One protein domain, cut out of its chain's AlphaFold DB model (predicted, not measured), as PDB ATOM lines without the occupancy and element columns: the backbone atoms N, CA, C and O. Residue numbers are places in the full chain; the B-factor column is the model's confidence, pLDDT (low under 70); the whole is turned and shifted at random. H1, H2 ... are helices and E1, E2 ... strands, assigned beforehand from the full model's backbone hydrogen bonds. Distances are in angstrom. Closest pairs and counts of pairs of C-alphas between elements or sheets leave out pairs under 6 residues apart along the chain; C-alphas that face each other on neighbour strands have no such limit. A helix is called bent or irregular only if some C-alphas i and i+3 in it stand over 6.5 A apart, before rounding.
ATOM      1  N   GLU A 107      78.457 120.928 116.471       95.12
ATOM      2  CA  GLU A 107      78.653 122.307 116.038       95.12
ATOM      3  C   GLU A 107      80.040 122.876 116.390       95.12
ATOM      4  O   GLU A 107      80.522 123.767 115.685       95.12
ATOM      5  N   ALA A 108      80.717 122.318 117.401       96.62
ATOM      6  CA  ALA A 108      82.046 122.737 117.841       96.62
ATOM      7  C   ALA A 108      83.109 122.632 116.731       96.62
ATOM      8  O   ALA A 108      84.039 123.436 116.695       96.62
ATOM      9  N   TRP A 109      82.964 121.697 115.782       96.44
ATOM     10  CA  TRP A 109      83.851 121.608 114.611       96.44
ATOM     11  C   TRP A 109      83.800 122.858 113.745       96.44
ATOM     12  O   TRP A 109      84.833 123.407 113.352       96.44
ATOM     13  N   ARG A 110      82.581 123.314 113.456       96.06
ATOM     14  CA  ARG A 110      82.355 124.513 112.659       96.06
ATOM     15  C   ARG A 110      82.821 125.752 113.415       96.06
ATOM     16  O   ARG A 110      83.434 126.625 112.812       96.06
ATOM     17  N   GLU A 111      82.544 125.837 114.713       96.62
ATOM     18  CA  GLU A 111      82.984 126.959 115.551       96.62
ATOM     19  C   GLU A 111      84.514 127.084 115.592       96.62
ATOM     20  O   GLU A 111      85.037 128.180 115.386       96.62
ATOM     21  N   GLU A 112      85.235 125.972 115.769       96.44
ATOM     22  CA  GLU A 112      86.703 125.965 115.750       96.44
ATOM     23  C   GLU A 112      87.246 126.394 114.382       96.44
ATOM     24  O   GLU A 112      88.110 127.267 114.309       96.44
ATOM     25  N   LEU A 113      86.710 125.846 113.283       96.75
ATOM     26  CA  LEU A 113      87.119 126.247 111.934       96.75
ATOM     27  C   LEU A 113      86.874 127.733 111.679       96.75
ATOM     28  O   LEU A 113      87.763 128.421 111.179       96.75
ATOM     29  N   LYS A 114      85.707 128.261 112.063       97.50
ATOM     30  CA  LYS A 114      85.416 129.698 111.954       97.50
ATOM     31  C   LYS A 114      86.415 130.532 112.744       97.50
ATOM     32  O   LYS A 114      86.904 131.537 112.230       97.50
ATOM     33  N   ALA A 115      86.744 130.118 113.967       97.31
ATOM     34  CA  ALA A 115      87.725 130.810 114.793       97.31
ATOM     35  C   ALA A 115      89.125 130.791 114.153       97.31
ATOM     36  O   ALA A 115      89.793 131.828 114.109       97.31
ATOM     37  N   LEU A 116      89.551 129.650 113.602       97.25
ATOM     38  CA  LEU A 116      90.820 129.521 112.883       97.25
ATOM     39  C   LEU A 116      90.859 130.405 111.632       97.25
ATOM     40  O   LEU A 116      91.808 131.172 111.466       97.25
ATOM     41  N   LEU A 117      89.819 130.369 110.794       97.69
ATOM     42  CA  LEU A 117      89.737 131.202 109.590       97.69
ATOM     43  C   LEU A 117      89.700 132.695 109.928       97.69
ATOM     44  O   LEU A 117      90.357 133.484 109.254       97.69
ATOM     45  N   ALA A 118      89.003 133.095 110.994       97.62
ATOM     46  CA  ALA A 118      88.972 134.486 111.442       97.62
ATOM     47  C   ALA A 118      90.352 134.980 111.914       97.62
ATOM     48  O   ALA A 118      90.732 136.120 111.634       97.62
ATOM     49  N   ARG A 119      91.123 134.132 112.608       97.56
ATOM     50  CA  ARG A 119      92.512 134.447 112.984       97.56
ATOM     51  C   ARG A 119      93.413 134.526 111.751       97.56
ATOM     52  O   ARG A 119      94.158 135.492 111.607       97.56
ATOM     53  N   ALA A 120      93.301 133.562 110.841       97.19
ATOM     54  CA  ALA A 120      94.100 133.492 109.621       97.19
ATOM     55  C   ALA A 120      93.820 134.661 108.653       97.19
ATOM     56  O   ALA A 120      94.750 135.208 108.057       97.19
ATOM     57  N   ALA A 121      92.567 135.124 108.574       97.00
ATOM     58  CA  ALA A 121      92.141 136.240 107.725       97.00
ATOM     59  C   ALA A 121      92.851 137.572 108.033       97.00
ATOM     60  O   ALA A 121      92.902 138.446 107.168       97.00
ATOM     61  N   ARG A 122      93.444 137.726 109.228       96.50
ATOM     62  CA  ARG A 122      94.298 138.879 109.580       96.50
ATOM     63  C   ARG A 122      95.575 138.955 108.736       96.50
ATOM     64  O   ARG A 122      96.167 140.026 108.608       96.50
ATOM     65  N   TYR A 123      96.002 137.819 108.190       96.50
ATOM     66  CA  TYR A 123      97.238 137.661 107.426       96.50
ATOM     67  C   TYR A 123      96.963 137.402 105.951       96.50
ATOM     68  O   TYR A 123      97.617 137.994 105.094       96.50
ATOM     69  N   LEU A 124      95.992 136.535 105.663       96.56
ATOM     70  CA  LEU A 124      95.568 136.207 104.312       96.56
ATOM     71  C   LEU A 124      94.082 135.827 104.335       96.56
ATOM     72  O   LEU A 124      93.747 134.840 104.987       96.56
ATOM     73  N   PRO A 125      93.183 136.548 103.647       96.94
ATOM     74  CA  PRO A 125      91.775 136.162 103.572       96.94
ATOM     75  C   PRO A 125      91.596 134.749 102.985       96.94
ATOM     76  O   PRO A 125      92.272 134.419 102.007       96.94
ATOM     77  N   PRO A 126      90.705 133.910 103.545       97.19
ATOM     78  CA  PRO A 126      90.410 132.600 102.972       97.19
ATOM     79  C   PRO A 126      89.680 132.732 101.624       97.19
ATOM     80  O   PRO A 126      88.968 133.718 101.405       97.19
ATOM     81  N   PRO A 127      89.797 131.737 100.724       97.50
ATOM     82  CA  PRO A 127      88.963 131.660  99.526       97.50
ATOM     83  C   PRO A 127      87.471 131.693  99.887       97.50
ATOM     84  O   PRO A 127      87.063 131.063 100.864       97.50
ATOM     85  N   ALA A 128      86.650 132.382  99.086       96.69
ATOM     86  CA  ALA A 128      85.208 132.508  99.337       96.69
ATOM     87  C   ALA A 128      84.523 131.138  99.472       96.69
ATOM     88  O   ALA A 128      83.774 130.913 100.417       96.69
ATOM     89  N   GLU A 129      84.881 130.197  98.598       96.94
ATOM     90  CA  GLU A 129      84.375 128.823  98.630       96.94
ATOM     91  C   GLU A 129      84.663 128.112  99.962       96.94
ATOM     92  O   GLU A 129      83.803 127.416 100.496       96.94
ATOM     93  N   LEU A 130      85.854 128.310 100.544       97.25
ATOM     94  CA  LEU A 130      86.191 127.717 101.840       97.25
ATOM     95  C   LEU A 130      85.294 128.284 102.945       97.25
ATOM     96  O   LEU A 130      84.822 127.536 103.798       97.25
ATOM     97  N   ALA A 131      85.046 129.596 102.928       95.75
ATOM     98  CA  ALA A 131      84.152 130.227 103.891       95.75
ATOM     99  C   ALA A 131      82.711 129.703 103.751       95.75
ATOM    100  O   ALA A 131      82.088 129.374 104.757       95.75
ATOM    101  N   GLU A 132      82.211 129.560 102.522       95.44
ATOM    102  CA  GLU A 132      80.879 129.010 102.236       95.44
ATOM    103  C   GLU A 132      80.731 127.560 102.723       95.44
ATOM    104  O   GLU A 132      79.754 127.237 103.399       95.44
ATOM    105  N   LEU A 133      81.722 126.700 102.460       95.75
ATOM    106  CA  LEU A 133      81.707 125.308 102.923       95.75
ATOM    107  C   LEU A 133      81.765 125.200 104.449       95.75
ATOM    108  O   LEU A 133      81.076 124.363 105.029       95.75
ATOM    109  N   VAL A 134      82.539 126.057 105.122       95.56
ATOM    110  CA  VAL A 134      82.554 126.104 106.593       95.56
ATOM    111  C   VAL A 134      81.204 126.560 107.148       95.56
ATOM    112  O   VAL A 134      80.744 126.012 108.147       95.56
ATOM    113  N   GLU A 135      80.539 127.531 106.520       93.69
ATOM    114  CA  GLU A 135      79.195 127.949 106.935       93.69
ATOM    115  C   GLU A 135      78.165 126.819 106.783       93.69
ATOM    116  O   GLU A 135      77.360 126.589 107.694       93.69
ATOM    117  N   ALA A 136      78.243 126.078 105.677       91.56
ATOM    118  CA  ALA A 136      77.367 124.951 105.369       91.56
ATOM    119  C   ALA A 136      77.696 123.659 106.144       91.56
ATOM    120  O   ALA A 136      76.905 122.716 106.114       91.56
ATOM    121  N   LEU A 137      78.838 123.594 106.842       90.56
ATOM    122  CA  LEU A 137      79.284 122.394 107.546       90.56
ATOM    123  C   LEU A 137      78.286 121.981 108.640       90.56
ATOM    124  O   LEU A 137      78.174 122.630 109.684       90.56
ATOM    125  N   SER A 138      77.616 120.848 108.420       85.88
ATOM    126  CA  SER A 138      76.813 120.142 109.420       85.88
ATOM    127  C   SER A 138      77.554 118.881 109.855       85.88
ATOM    128  O   SER A 138      77.565 117.870 109.150       85.88
ATOM    129  N   ALA A 139      78.228 118.953 110.999       77.62
ATOM    130  CA  ALA A 139      79.120 117.897 111.466       77.62
ATOM    131  C   ALA A 139      78.379 116.779 112.224       77.62
ATOM    132  O   ALA A 139      78.756 116.463 113.339       77.62
ATOM    133  N   GLU A 140      77.348 116.162 111.641       88.38
ATOM    134  CA  GLU A 140      76.727 114.952 112.218       88.38
ATOM    135  C   GLU A 140      77.764 113.831 112.449       88.38
ATOM    136  O   GLU A 140      78.881 113.903 111.940       88.38
ATOM    137  N   GLU A 141      77.416 112.773 113.190       90.69
ATOM    138  CA  GLU A 141      78.380 111.752 113.656       90.69
ATOM    139  C   GLU A 141      79.308 111.182 112.566       90.69
ATOM    140  O   GLU A 141      80.492 110.977 112.832       90.69
ATOM    141  N   ASP A 142      78.812 110.943 111.352       90.94
ATOM    142  CA  ASP A 142      79.635 110.401 110.262       90.94
ATOM    143  C   ASP A 142      80.657 111.434 109.758       90.94
ATOM    144  O   ASP A 142      81.845 111.134 109.637       90.94
ATOM    145  N   THR A 143      80.235 112.688 109.578       92.56
ATOM    146  CA  THR A 143      81.131 113.809 109.260       92.56
ATOM    147  C   THR A 143      82.125 114.057 110.396       92.56
ATOM    148  O   THR A 143      83.317 114.236 110.159       92.56
ATOM    149  N   ALA A 144      81.661 114.038 111.648       93.44
ATOM    150  CA  ALA A 144      82.505 114.223 112.821       93.44
ATOM    151  C   ALA A 144      83.542 113.102 112.949       93.44
ATOM    152  O   ALA A 144      84.685 113.364 113.312       93.44
ATOM    153  N   ARG A 145      83.188 111.860 112.603       94.12
ATOM    154  CA  ARG A 145      84.127 110.734 112.548       94.12
ATOM    155  C   ARG A 145      85.246 110.981 111.547       94.12
ATOM    156  O   ARG A 145      86.410 110.820 111.908       94.12
ATOM    157  N   GLU A 146      84.910 111.385 110.329       93.69
ATOM    158  CA  GLU A 146      85.904 111.709 109.302       93.69
ATOM    159  C   GLU A 146      86.784 112.892 109.731       93.69
ATOM    160  O   GLU A 146      88.008 112.839 109.606       93.69
ATOM    161  N   LEU A 147      86.197 113.931 110.336       94.50
ATOM    162  CA  LEU A 147      86.947 115.058 110.900       94.50
ATOM    163  C   LEU A 147      87.897 114.606 112.016       94.50
ATOM    164  O   LEU A 147      89.065 114.992 112.019       94.50
ATOM    165  N   ARG A 148      87.464 113.728 112.924       93.62
ATOM    166  CA  ARG A 148      88.350 113.149 113.945       93.62
ATOM    167  C   ARG A 148      89.523 112.388 113.321       93.62
ATOM    168  O   ARG A 148      90.638 112.494 113.815       93.62
ATOM    169  N   GLN A 149      89.307 111.662 112.227       92.56
ATOM    170  CA  GLN A 149      90.366 110.883 111.571       92.56
ATOM    171  C   GLN A 149      91.340 111.741 110.754       92.56
ATOM    172  O   GLN A 149      92.545 111.465 110.734       92.56
ATOM    173  N   LYS A 150      90.821 112.751 110.048       92.38
ATOM    174  CA  LYS A 150      91.569 113.516 109.041       92.38
ATOM    175  C   LYS A 150      92.032 114.882 109.538       92.38
ATOM    176  O   LYS A 150      93.121 115.319 109.171       92.38
ATOM    177  N   ALA A 151      91.233 115.553 110.366       93.44
ATOM    178  CA  ALA A 151      91.527 116.894 110.867       93.44
ATOM    179  C   ALA A 151      92.232 116.899 112.228       93.44
ATOM    180  O   ALA A 151      92.888 117.891 112.544       93.44
ATOM    181  N   LEU A 152      92.139 115.833 113.032       92.00
ATOM    182  CA  LEU A 152      92.967 115.704 114.235       92.00
ATOM    183  C   LEU A 152      94.265 114.998 113.914       92.00
ATOM    184  O   LEU A 152      94.297 113.940 113.285       92.00
ATOM    185  N   ALA A 153      95.350 115.542 114.446       90.62
ATOM    186  CA  ALA A 153      96.604 114.824 114.448       90.62
ATOM    187  C   ALA A 153      97.381 115.050 115.735       90.62
ATOM    188  O   ALA A 153      97.366 116.136 116.314       90.62
ATOM    189  N   ALA A 154      98.102 114.009 116.142       89.94
ATOM    190  CA  ALA A 154      99.190 114.142 117.088       89.94
ATOM    191  C   ALA A 154     100.321 114.955 116.451       89.94
ATOM    192  O   ALA A 154     100.818 114.607 115.371       89.94
ATOM    193  N   VAL A 155     100.708 116.020 117.142       88.81
ATOM    194  CA  VAL A 155     101.824 116.886 116.797       88.81
ATOM    195  C   VAL A 155     102.860 116.886 117.909       88.81
ATOM    196  O   VAL A 155     102.514 116.881 119.092       88.81
ATOM    197  N   CYS A 156     104.127 116.944 117.522       86.62
ATOM    198  CA  CYS A 156     105.238 117.166 118.439       86.62
ATOM    199  C   CYS A 156     105.919 118.485 118.085       86.62
ATOM    200  O   CYS A 156     106.202 118.755 116.913       86.62
ATOM    201  N   GLU A 157     106.179 119.303 119.101       81.56
ATOM    202  CA  GLU A 157     107.068 120.456 118.987       81.56
ATOM    203  C   GLU A 157     108.515 119.982 119.094       81.56
ATOM    204  O   GLU A 157     108.836 119.246 120.015       81.56
ATOM    205  N   GLY A 158     109.395 120.420 118.200       74.12
ATOM    206  CA  GLY A 158     110.806 120.020 118.214       74.12
ATOM    207  C   GLY A 158     111.229 119.354 116.912       74.12
ATOM    208  O   GLY A 158     110.444 119.250 115.968       74.12
ATOM    209  N   ASP A 159     112.499 118.970 116.834       66.44
ATOM    210  CA  ASP A 159     113.022 118.231 115.686       66.44
ATOM    211  C   ASP A 159     112.957 116.713 115.927       66.44
ATOM    212  O   ASP A 159     112.532 116.247 116.982       66.44
ATOM    213  N   GLN A 160     113.335 115.925 114.919       66.56
ATOM    214  CA  GLN A 160     113.284 114.461 114.998       66.56
ATOM    215  C   GLN A 160     114.241 113.863 116.043       66.56
ATOM    216  O   GLN A 160     114.066 112.707 116.420       66.56
ATOM    217  N   LEU A 161     115.261 114.610 116.475       70.75
ATOM    218  CA  LEU A 161     116.267 114.151 117.430       70.75
ATOM    219  C   LEU A 161     115.875 114.507 118.869       70.75
ATOM    220  O   LEU A 161     116.162 113.739 119.783       70.75
ATOM    221  N   GLU A 162     115.184 115.630 119.056       72.56
ATOM    222  CA  GLU A 162     114.669 116.104 120.343       72.56
ATOM    223  C   GLU A 162     113.166 116.437 120.244       72.56
ATOM    224  O   GLU A 162     112.779 117.613 120.293       72.56
ATOM    225  N   PRO A 163     112.288 115.425 120.088       72.94
ATOM    226  CA  PRO A 163     110.855 115.658 120.062       72.94
ATOM    227  C   PRO A 163     110.363 116.054 121.458       72.94
ATOM    228  O   PRO A 163     110.635 115.391 122.459       72.94
ATOM    229  N   GLY A 164     109.600 117.138 121.520       77.44
ATOM    230  CA  GLY A 164     108.828 117.528 122.690       77.44
ATOM    231  C   GLY A 164     107.633 116.604 122.922       77.44
ATOM    232  O   GLY A 164     107.376 115.670 122.164       77.44
ATOM    233  N   ILE A 165     106.882 116.889 123.986       81.38
ATOM    234  CA  ILE A 165     105.717 116.103 124.409       81.38
ATOM    235  C   ILE A 165     104.636 116.144 123.308       81.38
ATOM    236  O   ILE A 165     104.172 117.237 122.968       81.38
ATOM    237  N   PRO A 166     104.215 114.986 122.759       84.75
ATOM    238  CA  PRO A 166     103.108 114.931 121.812       84.75
ATOM    239  C   PRO A 166     101.808 115.516 122.379       84.75
ATOM    240  O   PRO A 166     101.449 115.269 123.530       84.75
ATOM    241  N   SER A 167     101.060 116.230 121.541       86.62
ATOM    242  CA  SER A 167      99.699 116.705 121.833       86.62
ATOM    243  C   SER A 167      98.827 116.599 120.587       86.62
ATOM    244  O   SER A 167      99.356 116.669 119.477       86.62
ATOM    245  N   CYS A 168      97.508 116.440 120.709       91.12
ATOM    246  CA  CYS A 168      96.641 116.532 119.534       91.12
ATOM    247  C   CYS A 168      96.229 117.968 119.224       91.12
ATOM    248  O   CYS A 168      95.974 118.788 120.107       91.12
ATOM    249  N   LYS A 169      96.123 118.258 117.928       92.94
ATOM    250  CA  LYS A 169      95.626 119.526 117.396       92.94
ATOM    251  C   LYS A 169      94.592 119.256 116.312       92.94
ATOM    252  O   LYS A 169      94.770 118.342 115.508       92.94
ATOM    253  N   ALA A 170      93.537 120.065 116.305       94.06
ATOM    254  CA  ALA A 170      92.590 120.140 115.203       94.06
ATOM    255  C   ALA A 170      93.139 121.084 114.136       94.06
ATOM    256  O   ALA A 170      93.653 122.151 114.465       94.06
ATOM    257  N   PHE A 171      93.047 120.659 112.879       94.69
ATOM    258  CA  PHE A 171      93.574 121.360 111.711       94.69
ATOM    259  C   PHE A 171      95.011 121.861 111.936       94.69
ATOM    260  O   PHE A 171      95.281 123.065 111.867       94.69
ATOM    261  N   PRO A 172      95.955 120.948 112.231       93.38
ATOM    262  CA  PRO A 172      97.304 121.311 112.652       93.38
ATOM    263  C   PRO A 172      98.072 122.129 111.599       93.38
ATOM    264  O   PRO A 172      99.000 122.851 111.950       93.38
ATOM    265  N   GLN A 173      97.664 122.102 110.324       92.81
ATOM    266  CA  GLN A 173      98.180 122.993 109.280       92.81
ATOM    267  C   GLN A 173      98.086 124.487 109.645       92.81
ATOM    268  O   GLN A 173      98.932 125.268 109.220       92.81
ATOM    269  N   PHE A 174      97.133 124.881 110.495       95.25
ATOM    270  CA  PHE A 174      96.970 126.260 110.957       95.25
ATOM    271  C   PHE A 174      97.832 126.638 112.170       95.25
ATOM    272  O   PHE A 174      97.753 127.777 112.627       95.25
ATOM    273  N   LEU A 175      98.698 125.753 112.681       92.69
ATOM    274  CA  LEU A 175      99.603 126.092 113.793       92.69
ATOM    275  C   LEU A 175     100.535 127.269 113.469       92.69
ATOM    276  O   LEU A 175     100.965 127.976 114.376       92.69
ATOM    277  N   ILE A 176     100.772 127.545 112.183       92.31
ATOM    278  CA  ILE A 176     101.531 128.718 111.738       92.31
ATOM    279  C   ILE A 176     100.912 130.057 112.182       92.31
ATOM    280  O   ILE A 176     101.620 131.057 112.296       92.31
ATOM    281  N   ILE A 177      99.607 130.091 112.475       94.75
ATOM    282  CA  ILE A 177      98.929 131.285 112.996       94.75
ATOM    283  C   ILE A 177      99.531 131.705 114.343       94.75
ATOM    284  O   ILE A 177      99.713 132.897 114.571       94.75
ATOM    285  N   GLU A 178      99.879 130.753 115.217       91.88
ATOM    286  CA  GLU A 178     100.474 131.060 116.528       91.88
ATOM    287  C   GLU A 178     101.818 131.788 116.370       91.88
ATOM    288  O   GLU A 178     102.117 132.738 117.097       91.88
ATOM    289  N   ASP A 179     102.604 131.382 115.370       91.06
ATOM    290  CA  ASP A 179     103.882 132.011 115.062       91.06
ATOM    291  C   ASP A 179     103.695 133.423 114.484       91.06
ATOM    292  O   ASP A 179     104.389 134.359 114.887       91.06
ATOM    293  N   LEU A 180     102.732 133.594 113.572       93.75
ATOM    294  CA  LEU A 180     102.371 134.894 113.001       93.75
ATOM    295  C   LEU A 180     101.895 135.882 114.083       93.75
ATOM    296  O   LEU A 180     102.337 137.032 114.098       93.75
ATOM    297  N   GLU A 181     101.064 135.429 115.022       93.81
ATOM    298  CA  GLU A 181     100.558 136.240 116.139       93.81
ATOM    299  C   GLU A 181     101.673 136.662 117.104       93.81
ATOM    300  O   GLU A 181     101.698 137.794 117.588       93.81
ATOM    301  N   ALA A 182     102.626 135.777 117.394       90.44
ATOM    302  CA  ALA A 182     103.778 136.119 118.226       90.44
ATOM    303  C   ALA A 182     104.746 137.091 117.527       90.44
ATOM    304  O   ALA A 182     105.280 137.985 118.187       90.44
ATOM    305  N   ILE A 183     104.925 136.980 116.205       91.94
ATOM    306  CA  ILE A 183     105.671 137.979 115.427       91.94
ATOM    307  C   ILE A 183     104.965 139.340 115.476       91.94
ATOM    308  O   ILE A 183     105.631 140.348 115.712       91.94
ATOM    309  N   ASP A 184     103.640 139.385 115.306       93.44
ATOM    310  CA  ASP A 184     102.870 140.636 115.379       93.44
ATOM    311  C   ASP A 184     102.994 141.308 116.742       93.44
ATOM    312  O   ASP A 184     103.317 142.492 116.794       93.44
ATOM    313  N   ARG A 185     102.878 140.554 117.844       92.62
ATOM    314  CA  ARG A 185     103.080 141.114 119.189       92.62
ATOM    315  C   ARG A 185     104.447 141.786 119.341       92.62
ATOM    316  O   ARG A 185     104.544 142.890 119.874       92.62
ATOM    317  N   PHE A 186     105.510 141.174 118.817       91.00
ATOM    318  CA  PHE A 186     106.833 141.806 118.815       91.00
ATOM    319  C   PHE A 186     106.879 143.058 117.923       91.00
ATOM    320  O   PHE A 186     107.401 144.101 118.323       91.00
ATOM    321  N   LEU A 187     106.323 142.983 116.711       91.69
ATOM    322  CA  LEU A 187     106.292 144.106 115.771       91.69
ATOM    323  C   LEU A 187     105.436 145.279 116.264       91.69
ATOM    324  O   LEU A 187     105.715 146.412 115.875       91.69
ATOM    325  N   GLU A 188     104.449 145.035 117.117       93.38
ATOM    326  CA  GLU A 188     103.611 146.038 117.783       93.38
ATOM    327  C   GLU A 188     104.258 146.589 119.063       93.38
ATOM    328  O   GLU A 188     103.856 147.641 119.555       93.38
ATOM    329  N   GLY A 189     105.297 145.923 119.579       90.38
ATOM    330  CA  GLY A 189     105.969 146.285 120.828       90.38
ATOM    331  C   GLY A 189     105.256 145.785 122.088       90.38
ATOM    332  O   GLY A 189     105.526 146.294 123.171       90.38
ATOM    333  N   SER A 190     104.354 144.808 121.959       90.44
ATOM    334  CA  SER A 190     103.653 144.151 123.072       90.44
ATOM    335  C   SER A 190     104.323 142.848 123.537       90.44
ATOM    336  O   SER A 190     103.836 142.217 124.475       90.44
ATOM    337  N   ALA A 191     105.434 142.449 122.909       87.31
ATOM    338  CA  ALA A 191     106.276 141.325 123.319       87.31
ATOM    339  C   ALA A 191     107.766 141.634 123.115       87.31
ATOM    340  O   ALA A 191     108.149 142.372 122.204       87.31
ATOM    341  N   GLU A 192     108.609 141.018 123.942       86.50
ATOM    342  CA  GLU A 192     110.066 141.159 123.875       86.50
ATOM    343  C   GLU A 192     110.712 140.179 122.886       86.50
ATOM    344  O   GLU A 192     110.191 139.095 122.616       86.50
ATOM    345  N   LEU A 193     111.916 140.502 122.397       81.81
ATOM    346  CA  LEU A 193     112.652 139.618 121.474       81.81
ATOM    347  C   LEU A 193     112.930 138.234 122.095       81.81
ATOM    348  O   LEU A 193     112.946 137.226 121.392       81.81
ATOM    349  N   ALA A 194     113.098 138.172 123.419       81.62
ATOM    350  CA  ALA A 194     113.275 136.925 124.159       81.62
ATOM    351  C   ALA A 194     112.055 135.993 124.066       81.62
ATOM    352  O   ALA A 194     112.207 134.775 124.135       81.62
ATOM    353  N   GLU A 195     110.846 136.532 123.892       81.38
ATOM    354  CA  GLU A 195     109.642 135.715 123.720       81.38
ATOM    355  C   GLU A 195     109.630 135.003 122.368       81.38
ATOM    356  O   GLU A 195     109.131 133.883 122.281       81.38
ATOM    357  N   LEU A 196     110.268 135.578 121.341       79.44
ATOM    358  CA  LEU A 196     110.422 134.923 120.042       79.44
ATOM    359  C   LEU A 196     111.331 133.690 120.108       79.44
ATOM    360  O   LEU A 196     111.237 132.822 119.246       79.44
ATOM    361  N   ALA A 197     112.165 133.549 121.144       75.50
ATOM    362  CA  ALA A 197     112.939 132.322 121.361       75.50
ATOM    363  C   ALA A 197     112.047 131.105 121.648       75.50
ATOM    364  O   ALA A 197     112.485 129.971 121.472       75.50
ATOM    365  N   LYS A 198     110.803 131.351 122.076       74.69
ATOM    366  CA  LYS A 198     109.782 130.333 122.338       74.69
ATOM    367  C   LYS A 198     108.944 130.008 121.101       74.69
ATOM    368  O   LYS A 198     108.057 129.161 121.191       74.69
ATOM    369  N   LEU A 199     109.182 130.694 119.977       77.25
ATOM    370  CA  LEU A 199     108.534 130.349 118.719       77.25
ATOM    371  C   LEU A 199     108.941 128.950 118.291       77.25
ATOM    372  O   LEU A 199     110.080 128.513 118.488       77.25
ATOM    373  N   LYS A 200     107.973 128.253 117.707       72.25
ATOM    374  CA  LYS A 200     108.058 126.826 117.461       72.25
ATOM    375  C   LYS A 200     109.217 126.559 116.515       72.25
ATOM    376  O   LYS A 200     109.305 127.134 115.429       72.25
ATOM    377  N   LYS A 201     110.150 125.707 116.954       72.31
ATOM    378  CA  LYS A 201     111.293 125.293 116.130       72.31
ATOM    379  C   LYS A 201     110.778 124.619 114.866       72.31
ATOM    380  O   LYS A 201     111.133 125.035 113.770       72.31
ATOM    381  N   ARG A 202     109.958 123.581 115.053       76.75
ATOM    382  CA  ARG A 202     109.225 122.826 114.035       76.75
ATOM    383  C   ARG A 202     108.036 122.138 114.691       76.75
ATOM    384  O   ARG A 202     108.052 121.884 115.897       76.75
ATOM    385  N   TRP A 203     107.059 121.805 113.864       80.69
ATOM    386  CA  TRP A 203     105.948 120.932 114.206       80.69
ATOM    387  C   TRP A 203     106.005 119.700 113.313       80.69
ATOM    388  O   TRP A 203     106.130 119.827 112.094       80.69
ATOM    389  N   THR A 204     105.892 118.517 113.904       78.25
ATOM    390  CA  THR A 204     105.839 117.258 113.154       78.25
ATOM    391  C   THR A 204     104.518 116.550 113.398       78.25
ATOM    392  O   THR A 204     104.098 116.381 114.537       78.25
ATOM    393  N   VAL A 205     103.855 116.132 112.322       78.69
ATOM    394  CA  VAL A 205     102.639 115.314 112.370       78.69
ATOM    395  C   VAL A 205     103.028 113.857 112.191       78.69
ATOM    396  O   VAL A 205     103.643 113.502 111.179       78.69
ATOM    397  N   LYS A 206     102.648 113.011 113.159       69.44
ATOM    398  CA  LYS A 206     102.871 111.551 113.124       69.44
ATOM    399  C   LYS A 206     104.330 111.156 112.812       69.44
ATOM    400  O   LYS A 206     104.554 110.094 112.248       69.44
ATOM    401  N   ASN A 207     105.312 112.009 113.131       62.62
ATOM    402  CA  ASN A 207     106.738 111.859 112.783       62.62
ATOM    403  C   ASN A 207     107.059 111.750 111.274       62.62
ATOM    404  O   ASN A 207     108.161 111.343 110.916       62.62
ATOM    405  N   VAL A 208     106.130 112.117 110.382       67.44
ATOM    406  CA  VAL A 208     106.277 111.912 108.923       67.44
ATOM    407  C   VAL A 208     106.214 113.220 108.135       67.44
ATOM    408  O   VAL A 208     106.863 113.346 107.100       67.44
ATOM    409  N   ARG A 209     105.452 114.209 108.612       81.00
ATOM    410  CA  ARG A 209     105.229 115.471 107.897       81.00
ATOM    411  C   ARG A 209     105.614 116.662 108.767       81.00
ATOM    412  O   ARG A 209     105.061 116.824 109.851       81.00
ATOM    413  N   GLU A 210     106.515 117.505 108.273       83.25
ATOM    414  CA  GLU A 210     106.794 118.812 108.875       83.25
ATOM    415  C   GLU A 210     105.695 119.814 108.493       83.25
ATOM    416  O   GLU A 210     105.256 119.874 107.338       83.25
ATOM    417  N   LEU A 211     105.238 120.588 109.474       85.12
ATOM    418  CA  LEU A 211     104.322 121.708 109.279       85.12
ATOM    419  C   LEU A 211     105.100 123.031 109.270       85.12
ATOM    420  O   LEU A 211     106.173 123.116 109.875       85.12
ATOM    421  N   PRO A 212     104.568 124.066 108.598       83.31
ATOM    422  CA  PRO A 212     105.208 125.372 108.570       83.31
ATOM    423  C   PRO A 212     105.367 125.953 109.977       83.31
ATOM    424  O   PRO A 212     104.443 125.918 110.788       83.31
ATOM    425  N   ALA A 213     106.549 126.508 110.235       85.44
ATOM    426  CA  ALA A 213     106.883 127.224 111.459       85.44
ATOM    427  C   ALA A 213     107.863 128.361 111.141       85.44
ATOM    428  O   ALA A 213     108.660 128.268 110.203       85.44
ATOM    429  N   ALA A 214     107.828 129.426 111.935       83.88
ATOM    430  CA  ALA A 214     108.754 130.545 111.825       83.88
ATOM    431  C   ALA A 214     110.189 130.137 112.177       83.88
ATOM    432  O   ALA A 214     111.137 130.692 111.623       83.88
ATOM    433  N   ALA A 215     110.349 129.184 113.107       79.25
ATOM    434  CA  ALA A 215     111.635 128.626 113.527       79.25
ATOM    435  C   ALA A 215     112.688 129.674 113.953       79.25
ATOM    436  O   ALA A 215     113.894 129.425 113.886       79.25
ATOM    437  N   VAL A 216     112.263 130.857 114.416       78.50
ATOM    438  CA  VAL A 216     113.179 131.984 114.675       78.50
ATOM    439  C   VAL A 216     114.014 131.828 115.944       78.50
ATOM    440  O   VAL A 216     114.928 132.621 116.157       78.50
ATOM    441  N   GLY A 217     113.770 130.802 116.767       75.69
ATOM    442  CA  GLY A 217     114.514 130.570 118.010       75.69
ATOM    443  C   GLY A 217     116.034 130.513 117.811       75.69
ATOM    444  O   GLY A 217     116.783 131.123 118.571       75.69
ATOM    445  N   TYR A 218     116.498 129.887 116.725       76.31
ATOM    446  CA  TYR A 218     117.924 129.823 116.373       76.31
ATOM    447  C   TYR A 218     118.499 131.165 115.898       76.31
ATOM    448  O   TYR A 218     119.712 131.371 115.915       76.31
ATOM    449  N   LEU A 219     117.634 132.081 115.469       82.50
ATOM    450  CA  LEU A 219     118.007 133.391 114.949       82.50
ATOM    451  C   LEU A 219     118.016 134.464 116.034       82.50
ATOM    452  O   LEU A 219     118.620 135.509 115.819       82.50
ATOM    453  N   VAL A 220     117.420 134.220 117.205       83.19
ATOM    454  CA  VAL A 220     117.345 135.201 118.301       83.19
ATOM    455  C   VAL A 220     118.703 135.837 118.636       83.19
ATOM    456  O   VAL A 220     118.761 137.067 118.683       83.19
ATOM    457  N   PRO A 221     119.826 135.098 118.771       85.44
ATOM    458  CA  PRO A 221     121.132 135.721 119.006       85.44
ATOM    459  C   PRO A 221     121.575 136.671 117.881       85.44
ATOM    460  O   PRO A 221     122.230 137.679 118.142       85.44
ATOM    461  N   LEU A 222     121.221 136.367 116.629       86.94
ATOM    462  CA  LEU A 222     121.511 137.213 115.469       86.94
ATOM    463  C   LEU A 222     120.598 138.442 115.437       86.94
ATOM    464  O   LEU A 222     121.076 139.542 115.171       86.94
ATOM    465  N   LEU A 223     119.317 138.274 115.773       86.94
ATOM    466  CA  LEU A 223     118.350 139.367 115.886       86.94
ATOM    467  C   LEU A 223     118.749 140.349 116.998       86.94
ATOM    468  O   LEU A 223     118.680 141.556 116.787       86.94
ATOM    469  N   TYR A 224     119.260 139.858 118.134       86.69
ATOM    470  CA  TYR A 224     119.823 140.710 119.188       86.69
ATOM    471  C   TYR A 224     121.009 141.536 118.682       86.69
ATOM    472  O   TYR A 224     121.078 142.737 118.938       86.69
ATOM    473  N   ARG A 225     121.932 140.915 117.934       89.25
ATOM    474  CA  ARG A 225     123.094 141.612 117.354       89.25
ATOM    475  C   ARG A 225     122.700 142.648 116.304       89.25
ATOM    476  O   ARG A 225     123.367 143.669 116.197       89.25
ATOM    477  N   ALA A 226     121.638 142.390 115.544       87.19
ATOM    478  CA  ALA A 226     121.113 143.314 114.541       87.19
ATOM    479  C   ALA A 226     120.427 144.552 115.153       87.19
ATOM    480  O   ALA A 226     120.147 145.512 114.435       87.19
ATOM    481  N   GLY A 227     120.153 144.538 116.461       85.12
ATOM    482  CA  GLY A 227     119.411 145.591 117.143       85.12
ATOM    483  C   GLY A 227     117.915 145.578 116.808       85.12
ATOM    484  O   GLY A 227     117.435 144.829 115.956       85.12
ATOM    485  N   GLN A 228     117.156 146.426 117.503       82.69
ATOM    486  CA  GLN A 228     115.692 146.426 117.437       82.69
ATOM    487  C   GLN A 228     115.157 146.721 116.026       82.69
ATOM    488  O   GLN A 228     114.231 146.053 115.567       82.69
ATOM    489  N   GLU A 229     115.745 147.686 115.312       86.94
ATOM    490  CA  GLU A 229     115.330 148.027 113.944       86.94
ATOM    491  C   GLU A 229     115.620 146.893 112.953       86.94
ATOM    492  O   GLU A 229     114.738 146.513 112.179       86.94
ATOM    493  N   GLY A 230     116.813 146.293 113.024       88.69
ATOM    494  CA  GLY A 230     117.193 145.165 112.172       88.69
ATOM    495  C   GLY A 230     116.317 143.933 112.410       88.69
ATOM    496  O   GLY A 230     115.861 143.301 111.454       88.69
ATOM    497  N   ALA A 231     116.008 143.630 113.673       88.12
ATOM    498  CA  ALA A 231     115.096 142.547 114.025       88.12
ATOM    499  C   ALA A 231     113.679 142.785 113.476       88.12
ATOM    500  O   ALA A 231     113.080 141.871 112.907       88.12
ATOM    501  N   ARG A 232     113.152 144.013 113.583       90.38
ATOM    502  CA  ARG A 232     111.828 144.365 113.038       90.38
ATOM    503  C   ARG A 232     111.778 144.232 111.521       90.38
ATOM    504  O   ARG A 232     110.801 143.699 111.004       90.38
ATOM    505  N   GLU A 233     112.804 144.685 110.806       91.56
ATOM    506  CA  GLU A 233     112.855 144.564 109.344       91.56
ATOM    507  C   GLU A 233     112.898 143.097 108.895       91.56
ATOM    508  O   GLU A 233     112.147 142.699 108.002       91.56
ATOM    509  N   TYR A 234     113.711 142.264 109.555       90.69
ATOM    510  CA  TYR A 234     113.738 140.826 109.288       90.69
ATOM    511  C   TYR A 234     112.367 140.179 109.525       90.69
ATOM    512  O   TYR A 234     111.844 139.481 108.655       90.69
ATOM    513  N   LEU A 235     111.760 140.441 110.684       91.00
ATOM    514  CA  LEU A 235     110.504 139.808 111.081       91.00
ATOM    515  C   LEU A 235     109.313 140.260 110.231       91.00
ATOM    516  O   LEU A 235     108.435 139.446 109.965       91.00
ATOM    517  N   LYS A 236     109.302 141.496 109.714       92.00
ATOM    518  CA  LYS A 236     108.312 141.930 108.709       92.00
ATOM    519  C   LYS A 236     108.366 141.068 107.446       92.00
ATOM    520  O   LYS A 236     107.322 140.671 106.929       92.00
ATOM    521  N   ARG A 237     109.571 140.757 106.957       90.50
ATOM    522  CA  ARG A 237     109.759 139.896 105.777       90.50
ATOM    523  C   ARG A 237     109.395 138.448 106.078       90.50
ATOM    524  O   ARG A 237     108.694 137.827 105.285       90.50
ATOM    525  N   ALA A 238     109.825 137.937 107.234       89.31
ATOM    526  CA  ALA A 238     109.472 136.596 107.686       89.31
ATOM    527  C   ALA A 238     107.949 136.432 107.798       89.31
ATOM    528  O   ALA A 238     107.402 135.488 107.244       89.31
ATOM    529  N   ARG A 239     107.247 137.396 108.409       92.56
ATOM    530  CA  ARG A 239     105.779 137.423 108.507       92.56
ATOM    531  C   ARG A 239     105.102 137.286 107.144       92.56
ATOM    532  O   ARG A 239     104.203 136.466 107.001       92.56
ATOM    533  N   ALA A 240     105.532 138.060 106.145       89.75
ATOM    534  CA  ALA A 240     104.960 137.992 104.799       89.75
ATOM    535  C   ALA A 240     105.177 136.618 104.139       89.75
ATOM    536  O   ALA A 240     104.259 136.075 103.533       89.75
ATOM    537  N   ALA A 241     106.368 136.033 104.302       90.00
ATOM    538  CA  ALA A 241     106.677 134.699 103.789       90.00
ATOM    539  C   ALA A 241     105.933 133.577 104.535       90.00
ATOM    540  O   ALA A 241     105.586 132.566 103.937       90.00
ATOM    541  N   LEU A 242     105.678 133.734 105.835       90.88
ATOM    542  CA  LEU A 242     104.909 132.766 106.619       90.88
ATOM    543  C   LEU A 242     103.415 132.844 106.293       90.88
ATOM    544  O   LEU A 242     102.752 131.815 106.242       90.88
ATOM    545  N   ALA A 243     102.891 134.039 106.008       93.62
ATOM    546  CA  ALA A 243     101.491 134.221 105.636       93.62
ATOM    547  C   ALA A 243     101.111 133.471 104.347       93.62
ATOM    548  O   ALA A 243      99.989 132.984 104.252       93.62
ATOM    549  N   SER A 244     102.030 133.296 103.387       92.56
ATOM    550  CA  SER A 244     101.736 132.523 102.168       92.56
ATOM    551  C   SER A 244     101.518 131.028 102.436       92.56
ATOM    552  O   SER A 244     100.828 130.364 101.666       92.56
ATOM    553  N   TRP A 245     101.993 130.482 103.563       92.94
ATOM    554  CA  TRP A 245     101.673 129.104 103.965       92.94
ATOM    555  C   TRP A 245     100.196 128.901 104.316       92.94
ATOM    556  O   TRP A 245      99.710 127.763 104.317       92.94
ATOM    557  N   LEU A 246      99.458 129.983 104.573       96.00
ATOM    558  CA  LEU A 246      98.013 129.908 104.750       96.00
ATOM    559  C   LEU A 246      97.310 129.485 103.457       96.00
ATOM    560  O   LEU A 246      96.320 128.775 103.554       96.00
ATOM    561  N   GLU A 247      97.847 129.789 102.267       95.62
ATOM    562  CA  GLU A 247      97.285 129.304 100.992       95.62
ATOM    563  C   GLU A 247      97.218 127.777 100.965       95.62
ATOM    564  O   GLU A 247      96.183 127.188 100.651       95.62
ATOM    565  N   ARG A 248      98.312 127.126 101.374       94.19
ATOM    566  CA  ARG A 248      98.374 125.669 101.480       94.19
ATOM    567  C   ARG A 248      97.430 125.142 102.559       94.19
ATOM    568  O   ARG A 248      96.751 124.145 102.340       94.19
ATOM    569  N   SER A 249      97.372 125.815 103.704       95.56
ATOM    570  CA  SER A 249      96.488 125.424 104.810       95.56
ATOM    571  C   SER A 249      95.012 125.499 104.405       95.56
ATOM    572  O   SER A 249      94.228 124.604 104.726       95.56
ATOM    573  N   TYR A 250      94.640 126.531 103.643       97.69
ATOM    574  CA  TYR A 250      93.315 126.679 103.052       97.69
ATOM    575  C   TYR A 250      93.033 125.605 102.012       97.69
ATOM    576  O   TYR A 250      91.969 125.002 102.076       97.69
ATOM    577  N   ALA A 251      93.971 125.323 101.106       96.81
ATOM    578  CA  ALA A 251      93.799 124.295 100.082       96.81
ATOM    579  C   ALA A 251      93.562 122.902 100.691       96.81
ATOM    580  O   ALA A 251      92.608 122.232 100.310       96.81
ATOM    581  N   GLU A 252      94.364 122.506 101.684       95.38
ATOM    582  CA  GLU A 252      94.208 121.215 102.376       95.38
ATOM    583  C   GLU A 252      92.869 121.119 103.126       95.38
ATOM    584  O   GLU A 252      92.227 120.073 103.150       95.38
ATOM    585  N   THR A 253      92.417 122.224 103.724       96.88
ATOM    586  CA  THR A 253      91.119 122.263 104.418       96.88
ATOM    587  C   THR A 253      89.960 122.229 103.426       96.88
ATOM    588  O   THR A 253      88.967 121.552 103.666       96.88
ATOM    589  N   LEU A 254      90.086 122.932 102.300       96.94
ATOM    590  CA  LEU A 254      89.087 122.956 101.237       96.94
ATOM    591  C   LEU A 254      88.901 121.569 100.616       96.94
ATOM    592  O   LEU A 254      87.769 121.139 100.425       96.94
ATOM    593  N   GLU A 255      90.000 120.867 100.338       96.31
ATOM    594  CA  GLU A 255      89.985 119.486  99.846       96.31
ATOM    595  C   GLU A 255      89.244 118.566 100.820       96.31
ATOM    596  O   GLU A 255      88.283 117.908 100.423       96.31
ATOM    597  N   LEU A 256      89.597 118.618 102.110       95.56
ATOM    598  CA  LEU A 256      88.906 117.851 103.144       95.56
ATOM    599  C   LEU A 256      87.399 118.147 103.176       95.56
ATOM    600  O   LEU A 256      86.596 117.220 103.207       95.56
ATOM    601  N   LEU A 257      86.992 119.419 103.174       95.31
ATOM    602  CA  LEU A 257      85.569 119.764 103.247       95.31
ATOM    603  C   LEU A 257      84.796 119.338 101.992       95.31
ATOM    604  O   LEU A 257      83.662 118.882 102.123       95.31
ATOM    605  N   ARG A 258      85.403 119.412 100.800       94.25
ATOM    606  CA  ARG A 258      84.792 118.902  99.562       94.25
ATOM    607  C   ARG A 258      84.561 117.394  99.626       94.25
ATOM    608  O   ARG A 258      83.458 116.947  99.327       94.25
ATOM    609  N   GLU A 259      85.552 116.626 100.084       92.44
ATOM    610  CA  GLU A 259      85.404 115.175 100.269       92.44
ATOM    611  C   GLU A 259      84.237 114.836 101.209       92.44
ATOM    612  O   GLU A 259      83.468 113.906 100.951       92.44
ATOM    613  N   LEU A 260      84.084 115.597 102.298       91.00
ATOM    614  CA  LEU A 260      82.986 115.410 103.249       91.00
ATOM    615  C   LEU A 260      81.625 115.715 102.616       91.00
ATOM    616  O   LEU A 260      80.683 114.944 102.804       91.00
ATOM    617  N   SER A 261      81.521 116.798 101.843       85.06
ATOM    618  CA  SER A 261      80.291 117.156 101.127       85.06
ATOM    619  C   SER A 261      79.896 116.101 100.090       85.06
ATOM    620  O   SER A 261      78.742 115.685 100.060       85.06
ATOM    621  N   GLU A 262      80.844 115.598  99.297       82.31
ATOM    622  CA  GLU A 262      80.584 114.549  98.298       82.31
ATOM    623  C   GLU A 262      80.162 113.217  98.935       82.31
ATOM    624  O   GLU A 262      79.351 112.472  98.376       82.31
ATOM    625  N   THR A 263      80.704 112.903 100.114       72.44
ATOM    626  CA  THR A 263      80.357 111.681 100.853       72.44
ATOM    627  C   THR A 263      78.947 111.764 101.438       72.44
ATOM    628  O   THR A 263      78.227 110.768 101.424       72.44
ATOM    629  N   ALA A 264      78.516 112.949 101.880       63.03
ATOM    630  CA  ALA A 264      77.161 113.180 102.383       63.03
ATOM    631  C   ALA A 264      76.072 113.047 101.295       63.03
ATOM    632  O   ALA A 264      74.925 112.732 101.610       63.03
ATOM    633  N   GLU A 265      76.417 113.251 100.019       59.28
ATOM    634  CA  GLU A 265      75.485 113.141  98.885       59.28
ATOM    635  C   GLU A 265      75.302 111.708  98.354       59.28
ATOM    636  O   GLU A 265      74.409 111.462  97.538       59.28
ATOM    637  N   ARG A 266      76.108 110.735  98.803       48.47
ATOM    638  CA  ARG A 266      75.956 109.329  98.400       48.47
ATOM    639  C   ARG A 266      75.021 108.597  99.372       48.47
ATOM    640  O   ARG A 266      75.427 108.348 100.506       48.47
TER     641      ARG A 266
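This is residues 107 to 266 of the 268 residues of an uncharacterized protein of Thermofilum sp (UniProt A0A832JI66). A long back of helices, H6b and H7, which follow each other nearly end to end, runs along the longest axis; H2 and H3 pack on H7, H4 packs on H6b, and H1 packs on H2 and H4. A small twisted sheet of four short strands sits to one side with the first residues of H4 on it, and at one end of the long axis H6 folds back, its arm H6a beside H5. The printed part has 160 residues with seven named helices and four named strands, in the order H1 H2 H3 E1 E2 H4 H5 E3 E4 H6 H7; the sheet's order is E2 E1 E3 E4, all antiparallel, and the class is mixed, helices and strands. The whole is compact by its radius of gyration of the C-alphas, 17.3 A, and elongated in outline, spanning 60 by 35 by 21 A.

H1, residues 108 to 120, and H2, residues 128 to 136, form a helical hairpin at a shallow tilt of 24 degrees, with closest C-alphas Arg 110 and Val 134 at 6.3 A. H3, residues 141 to 150, is apart from H2. E1, residues 152 to 157, and E2, residues 167 to 170, form a hairpin, with N 155 and O 167 at 2.8 A. H4, residues 172 to 188, is the hub, touching four other helices, and is on the sheet through residues 172 to 176. With residues 174 to 177 alone it touches H1, at a steep tilt of 41 degrees, and the closest C-alphas, Ala 120 and Ile 177, are 6.3 A apart. H5, residues 193 to 198, forms a helical hairpin with H4, with closest C-alphas Phe 186 and Leu 193 at 6.8 A. E3, residues 203 to 205, is the antiparallel neighbour of E1, with N 156 and O 204 at 3.0 A. E2, H4, H5 and E3 make a split strand-helix-strand unit, two strands of one sheet that are not neighbours, with helices between them along the chain and E1 between them in the sheet, and its crossover is right-handed. E4, residues 209 to 211, forms a hairpin with E3, with N 205 and O 209 at 2.8 A. H6, residues 216 to 243, was assigned as one helix by its hydrogen bonds but is bent, with C-alphas 225 and 228 8.8 A apart; its arms H6a, residues 216 to 225, and H6b, residues 228 to 243, only just touch, only at the corner, with 3 pairs of C-alphas within 8 A. H6a touches H5, with closest C-alphas Ala 197 and Gly 217 at 4.1 A. H6b touches H4 at a shallow tilt of 26 degrees, opposite ways, with closest C-alphas Leu 187 and Arg 232 at 6.2 A. H7, residues 245 to 264, touches H2, with closest C-alphas Leu 130 and Leu 254 at 5.6 A; H3, with Thr 143 and Leu 260 at 6.5 A; and H4, with Gln 173 and Ser 249 at 5.4 A. Every O i to N i+4 pair is within hydrogen-bond range in H1, H2, H3, H6b and H7, against 9 of 13 in H4, 4 of 6 in H6a and 0 of 2 in H5, where 3 of 3 O i to N i+3 pairs are.

H1 begins at C-alpha 108 (82.046, 122.737, 117.841) and is 18.1 A long. H4 is 26.0 A long and irregular, with C-alphas 173 and 176 7.1 A apart; H6a is irregular too, with C-alphas 218 and 221 7.2 A apart. H6b is 22.1 A long, and H7 is 29.3 A, ending at C-alpha 264 (77.161, 113.180, 102.383). E1, the longest strand, is 15.6 A.

The two C-alphas farthest apart, Arg 225 and Arg 266, are 60.2 A apart. The printed part has no cut and no long link. Mean pLDDT of the printed part is 88.1; residues 159 to 160, 206 to 208 and 264 to 266 are under 70.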